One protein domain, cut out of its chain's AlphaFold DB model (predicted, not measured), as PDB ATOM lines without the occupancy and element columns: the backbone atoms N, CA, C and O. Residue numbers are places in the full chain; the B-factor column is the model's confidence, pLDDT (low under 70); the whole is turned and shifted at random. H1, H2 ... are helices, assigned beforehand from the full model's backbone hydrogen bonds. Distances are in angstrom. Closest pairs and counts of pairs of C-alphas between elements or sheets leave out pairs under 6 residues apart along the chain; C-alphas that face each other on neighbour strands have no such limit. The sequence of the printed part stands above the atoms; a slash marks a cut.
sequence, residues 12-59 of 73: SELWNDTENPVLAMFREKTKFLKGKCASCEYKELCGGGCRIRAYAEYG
ATOM      1  N   SER A  12     185.014 102.392 205.343       96.44
ATOM      2  CA  SER A  12     184.132 102.742 206.463       96.44
ATOM      3  C   SER A  12     184.660 103.919 207.281       96.44
ATOM      4  O   SER A  12     183.875 104.728 207.757       96.44
ATOM      5  N   GLU A  13     185.974 104.040 207.438       95.88
ATOM      6  CA  GLU A  13     186.577 105.161 208.153       95.88
ATOM      7  C   GLU A  13     186.520 106.434 207.313       95.88
ATOM      8  O   GLU A  13     186.142 107.471 207.839       95.88
ATOM      9  N   LEU A  14     186.816 106.356 206.009       95.19
ATOM     10  CA  LEU A  14     186.658 107.488 205.090       95.19
ATOM     11  C   LEU A  14     185.201 107.968 205.050       95.19
ATOM     12  O   LEU A  14     184.930 109.157 205.190       95.19
ATOM     13  N   TRP A  15     184.254 107.041 204.898       95.12
ATOM     14  CA  TRP A  15     182.829 107.346 204.810       95.12
ATOM     15  C   TRP A  15     182.237 107.864 206.116       95.12
ATOM     16  O   TRP A  15     181.266 108.600 206.045       95.12
ATOM     17  N   ASN A  16     182.779 107.524 207.286       94.94
ATOM     18  CA  ASN A  16     182.284 108.047 208.565       94.94
ATOM     19  C   ASN A  16     183.102 109.233 209.093       94.94
ATOM     20  O   ASN A  16     182.751 109.793 210.126       94.94
ATOM     21  N   ASP A  17     184.158 109.640 208.388       93.69
ATOM     22  CA  ASP A  17     184.976 110.788 208.763       93.69
ATOM     23  C   ASP A  17     184.150 112.081 208.717       93.69
ATOM     24  O   ASP A  17     183.678 112.503 207.651       93.69
ATOM     25  N   THR A  18     183.936 112.689 209.881       91.25
ATOM     26  CA  THR A  18     183.241 113.973 210.039       91.25
ATOM     27  C   THR A  18     184.124 115.156 209.667       91.25
ATOM     28  O   THR A  18     183.592 116.185 209.261       91.25
ATOM     29  N   GLU A  19     185.447 114.990 209.705       91.94
ATOM     30  CA  GLU A  19     186.416 116.032 209.352       91.94
ATOM     31  C   GLU A  19     186.556 116.192 207.833       91.94
ATOM     32  O   GLU A  19     187.132 117.168 207.355       91.94
ATOM     33  N   ASN A  20     186.019 115.254 207.043       93.44
ATOM     34  CA  ASN A  20     185.944 115.388 205.595       93.44
ATOM     35  C   ASN A  20     184.670 116.158 205.190       93.44
ATOM     36  O   ASN A  20     183.592 115.552 205.113       93.44
ATOM     37  N   PRO A  21     184.765 117.457 204.840       91.69
ATOM     38  CA  PRO A  21     183.586 118.287 204.596       91.69
ATOM     39  C   PRO A  21     182.786 117.834 203.370       91.69
ATOM     40  O   PRO A  21     181.576 118.028 203.309       91.69
ATOM     41  N   VAL A  22     183.441 117.199 202.392       93.19
ATOM     42  CA  VAL A  22     182.776 116.708 201.180       93.19
ATOM     43  C   VAL A  22     181.889 115.516 201.511       93.19
ATOM     44  O   VAL A  22     180.716 115.502 201.142       93.19
ATOM     45  N   LEU A  23     182.431 114.516 202.207       94.56
ATOM     46  CA  LEU A  23     181.666 113.323 202.568       94.56
ATOM     47  C   LEU A  23     180.592 113.644 203.610       94.56
ATOM     48  O   LEU A  23     179.474 113.147 203.483       94.56
ATOM     49  N   ALA A  24     180.885 114.530 204.568       93.50
ATOM     50  CA  ALA A  24     179.896 115.040 205.513       93.50
ATOM     51  C   ALA A  24     178.719 115.716 204.795       93.50
ATOM     52  O   ALA A  24     177.566 115.350 205.035       93.50
ATOM     53  N   MET A  25     179.000 116.611 203.840       93.25
ATOM     54  CA  MET A  25     177.964 117.237 203.015       93.25
ATOM     55  C   MET A  25     177.151 116.193 202.244       93.25
ATOM     56  O   MET A  25     175.930 116.262 202.260       93.25
ATOM     57  N   PHE A  26     177.779 115.197 201.612       93.44
ATOM     58  CA  PHE A  26     177.037 114.195 200.835       93.44
ATOM     59  C   PHE A  26     176.164 113.266 201.686       93.44
ATOM     60  O   PHE A  26     175.095 112.865 201.217       93.44
ATOM     61  N   ARG A  27     176.590 112.934 202.912       93.38
ATOM     62  CA  ARG A  27     175.786 112.154 203.870       93.38
ATOM     63  C   ARG A  27     174.530 112.901 204.293       93.38
ATOM     64  O   ARG A  27     173.467 112.302 204.387       93.38
ATOM     65  N   GLU A  28     174.653 114.206 204.498       93.75
ATOM     66  CA  GLU A  28     173.569 115.058 204.987       93.75
ATOM     67  C   GLU A  28     173.005 115.990 203.906       93.75
ATOM     68  O   GLU A  28     172.400 117.016 204.214       93.75
ATOM     69  N   LYS A  29     173.199 115.649 202.627       94.88
ATOM     70  CA  LYS A  29     172.964 116.571 201.503       94.88
ATOM     71  C   LYS A  29     171.565 117.175 201.500       94.88
ATOM     72  O   LYS A  29     171.426 118.336 201.140       94.88
ATOM     73  N   THR A  30     170.551 116.424 201.938       96.44
ATOM     74  CA  THR A  30     169.143 116.856 201.988       96.44
ATOM     75  C   THR A  30     168.911 118.049 202.913       96.44
ATOM     76  O   THR A  30     168.004 118.844 202.658       96.44
ATOM     77  N   LYS A  31     169.774 118.250 203.918       96.12
ATOM     78  CA  LYS A  31     169.767 119.434 204.790       96.12
ATOM     79  C   LYS A  31     170.275 120.697 204.090       96.12
ATOM     80  O   LYS A  31     169.941 121.796 204.513       96.12
ATOM     81  N   PHE A  32     171.090 120.540 203.048       96.06
ATOM     82  CA  PHE A  32     171.819 121.632 202.399       96.06
ATOM     83  C   PHE A  32     171.326 121.956 200.983       96.06
ATOM     84  O   PHE A  32     171.852 122.875 200.357       96.06
ATOM     85  N   LEU A  33     170.348 121.206 200.462       96.88
ATOM     86  CA  LEU A  33     169.771 121.460 199.141       96.88
ATOM     87  C   LEU A  33     169.154 122.861 199.075       96.88
ATOM     88  O   LEU A  33     168.476 123.300 200.002       96.88
ATOM     89  N   LYS A  34     169.379 123.540 197.951       95.88
ATOM     90  CA  LYS A  34     168.890 124.895 197.666       95.88
ATOM     91  C   LYS A  34     167.735 124.866 196.658       95.88
ATOM     92  O   LYS A  34     167.346 123.803 196.169       95.88
ATOM     93  N   GLY A  35     167.212 126.048 196.326       93.19
ATOM     94  CA  GLY A  35     166.162 126.216 195.318       93.19
ATOM     95  C   GLY A  35     164.893 125.451 195.680       93.19
ATOM     96  O   GLY A  35     164.585 125.276 196.865       93.19
ATOM     97  N   LYS A  36     164.192 124.925 194.669       94.06
ATOM     98  CA  LYS A  36     162.949 124.164 194.885       94.06
ATOM     99  C   LYS A  36     163.148 122.904 195.732       94.06
ATOM    100  O   LYS A  36     162.221 122.401 196.357       94.06
ATOM    101  N   CYS A  37     164.372 122.378 195.782       95.94
ATOM    102  CA  CYS A  37     164.694 121.175 196.541       95.94
ATOM    103  C   CYS A  37     164.780 121.407 198.059       95.94
ATOM    104  O   CYS A  37     164.700 120.431 198.805       95.94
ATOM    105  N   ALA A  38     164.916 122.655 198.528       94.50
ATOM    106  CA  ALA A  38     165.015 122.968 199.957       94.50
ATOM    107  C   ALA A  38     163.733 122.592 200.731       94.50
ATOM    108  O   ALA A  38     163.804 122.029 201.831       94.50
ATOM    109  N   SER A  39     162.570 122.849 200.123       93.62
ATOM    110  CA  SER A  39     161.228 122.585 200.667       93.62
ATOM    111  C   SER A  39     160.508 121.397 200.015       93.62
ATOM    112  O   SER A  39     159.412 121.053 200.440       93.62
ATOM    113  N   CYS A  40     161.106 120.748 199.012       95.25
ATOM    114  CA  CYS A  40     160.480 119.639 198.287       95.25
ATOM    115  C   CYS A  40     160.164 118.441 199.201       95.25
ATOM    116  O   CYS A  40     161.050 117.912 199.876       95.25
ATOM    117  N   GLU A  41     158.923 117.955 199.144       95.56
ATOM    118  CA  GLU A  41     158.449 116.785 199.899       95.56
ATOM    119  C   GLU A  41     159.210 115.491 199.555       95.56
ATOM    120  O   GLU A  41     159.394 114.619 200.403       95.56
ATOM    121  N   TYR A  42     159.738 115.387 198.333       94.94
ATOM    122  CA  TYR A  42     160.478 114.215 197.858       94.94
ATOM    123  C   TYR A  42     161.987 114.289 198.117       94.94
ATOM    124  O   TYR A  42     162.725 113.398 197.683       94.94
ATOM    125  N   LYS A  43     162.489 115.336 198.789       94.75
ATOM    126  CA  LYS A  43     163.940 115.554 198.916       94.75
ATOM    127  C   LYS A  43     164.663 114.417 199.638       94.75
ATOM    128  O   LYS A  43     165.783 114.098 199.251       94.75
ATOM    129  N   GLU A  44     164.019 113.764 200.606       95.88
ATOM    130  CA  GLU A  44     164.599 112.610 201.312       95.88
ATOM    131  C   GLU A  44     164.656 111.349 200.436       95.88
ATOM    132  O   GLU A  44     165.527 110.504 200.624       95.88
ATOM    133  N   LEU A  45     163.783 111.240 199.427       95.38
ATOM    134  CA  LEU A  45     163.765 110.115 198.493       95.38
ATOM    135  C   LEU A  45     164.812 110.278 197.384       95.38
ATOM    136  O   LEU A  45     165.588 109.363 197.112       95.38
ATOM    137  N   CYS A  46     164.829 111.435 196.712       96.00
ATOM    138  CA  CYS A  46     165.682 111.647 195.537       96.00
ATOM    139  C   CYS A  46     167.021 112.322 195.860       96.00
ATOM    140  O   CYS A  46     167.944 112.300 195.042       96.00
ATOM    141  N   GLY A  47     167.145 112.965 197.024       95.75
ATOM    142  CA  GLY A  47     168.351 113.695 197.405       95.75
ATOM    143  C   GLY A  47     168.647 114.919 196.532       95.75
ATOM    144  O   GLY A  47     169.814 115.286 196.389       95.75
ATOM    145  N   GLY A  48     167.615 115.502 195.912       95.88
ATOM    146  CA  GLY A  48     167.700 116.642 194.994       95.88
ATOM    147  C   GLY A  48     167.861 116.274 193.514       95.88
ATOM    148  O   GLY A  48     167.820 117.171 192.677       95.88
ATOM    149  N   GLY A  49     168.018 114.987 193.174       96.25
ATOM    150  CA  GLY A  49     168.266 114.509 191.806       96.25
ATOM    151  C   GLY A  49     169.757 114.340 191.491       96.25
ATOM    152  O   GLY A  49     170.585 114.098 192.376       96.25
ATOM    153  N   CYS A  50     170.156 114.479 190.226       96.69
ATOM    154  CA  CYS A  50     171.553 114.339 189.820       96.69
ATOM    155  C   CYS A  50     172.376 115.557 190.260       96.69
ATOM    156  O   CYS A  50     172.123 116.681 189.830       96.69
ATOM    157  N   ARG A  51     173.372 115.350 191.130       95.62
ATOM    158  CA  ARG A  51     174.200 116.448 191.669       95.62
ATOM    159  C   ARG A  51     175.239 116.952 190.665       95.62
ATOM    160  O   ARG A  51     175.603 118.119 190.679       95.62
ATOM    161  N   ILE A  52     175.677 116.081 189.756       96.62
ATOM    162  CA  ILE A  52     176.606 116.458 188.685       96.62
ATOM    163  C   ILE A  52     175.920 117.351 187.649       96.62
ATOM    164  O   ILE A  52     176.549 118.291 187.184       96.62
ATOM    165  N   ARG A  53     174.636 117.122 187.335       97.50
ATOM    166  CA  ARG A  53     173.868 118.034 186.467       97.50
ATOM    167  C   ARG A  53     173.716 119.414 187.095       97.50
ATOM    168  O   ARG A  53     174.001 120.398 186.430       97.50
ATOM    169  N   ALA A  54     173.351 119.468 188.377       97.31
ATOM    170  CA  ALA A  54     173.273 120.723 189.122       97.31
ATOM    171  C   ALA A  54     174.606 121.492 189.084       97.31
ATOM    172  O   ALA A  54     174.633 122.677 188.768       97.31
ATOM    173  N   TYR A  55     175.727 120.802 189.317       97.00
ATOM    174  CA  TYR A  55     177.050 121.419 189.238       97.00
ATOM    175  C   TYR A  55     177.432 121.857 187.816       97.00
ATOM    176  O   TYR A  55     178.014 122.923 187.652       97.00
ATOM    177  N   ALA A  56     177.119 121.056 186.796       98.00
ATOM    178  CA  ALA A  56     177.431 121.383 185.406       98.00
ATOM    179  C   ALA A  56     176.664 122.617 184.911       98.00
ATOM    180  O   ALA A  56     177.239 123.427 184.192       98.00
ATOM    181  N   GLU A  57     175.401 122.760 185.314       98.06
ATOM    182  CA  GLU A  57     174.546 123.880 184.915       98.06
ATOM    183  C   GLU A  57     174.817 125.139 185.752       98.06
ATOM    184  O   GLU A  57     175.002 126.226 185.215       98.06
ATOM    185  N   TYR A  58     174.870 124.997 187.080       97.31
ATOM    186  CA  TYR A  58     174.855 126.134 188.006       97.31
ATOM    187  C   TYR A  58     176.194 126.396 188.703       97.31
ATOM    188  O   TYR A  58     176.314 127.348 189.472       97.31
ATOM    189  N   GLY A  59     177.194 125.530 188.524       97.00
ATOM    190  CA  GLY A  59     178.437 125.577 189.302       97.00
ATOM    191  C   GLY A  59     178.256 125.236 190.788       97.00
ATOM    192  O   GLY A  59     179.203 125.357 191.564       97.00
TER     193      GLY A  59
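What this domain is: This is residues 12 to 59 of the 73 residues of the protein "SPASM domain-containing protein" of Methanosarcinales archaeon (UniProt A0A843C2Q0). What shape do the atoms make? Short helices H1, H2 and H3 form a loose, stepped row along the longest axis, the loop of residues 33 to 42 and H4 lie beyond its H3 end, and residues 52 to 59, of which 52 to 58 belong to H5, stick out to one side as an arm. What is it made of? The printed part has 48 residues with five named helices, H1 to H5 in chain order, and no named strand; the class is all helix. How open is it? It is only just loose, close to compact, with a radius of gyration of the C-alphas of 11.9 A, and only just flat, spanning 32 by 24 by 13 A.

Where its parts are: Where are the first helices? H1 is residues 12 to 16, from C-alpha 12 at (184.132, 102.742, 206.463); H2 is residues 21 to 27, 9.9 A long; H3 is residues 29 to 32. Where are the others? H4 is residues 43 to 46, and H5 is residues 51 to 58, 10.4 A long, ending at C-alpha 58 at (174.855, 126.134, 188.006).

How they stand to each other: Which helices come near each other? Three pairs are close but not clearly touching: H1 and H2, closest at the C-alphas of Trp 15 and Leu 23, 6.5 A; H2 and H3, at those of Met 25 and Phe 32, 7.6 A; H3 and H4, at those of Thr 30 and Lys 43, 6.2 A. Where is H5? It touches no helix, and H4 and H5 are apart. What do the backbones show? In H1, H2 and H5 every O i to N i+4 pair is within hydrogen-bond range; H3 and H4 are too short for such a pair.

The domain as a whole: How far does it reach? The two C-alphas farthest apart, those of Glu 13 and Lys 36, are 33.1 A apart. Are there cuts or long links? The printed part has no cut; the link from H3 to H4 is short, and the other three are tight. Is confidence low anywhere? No printed residue is under 70, and the mean pLDDT of the printed part is 95.2.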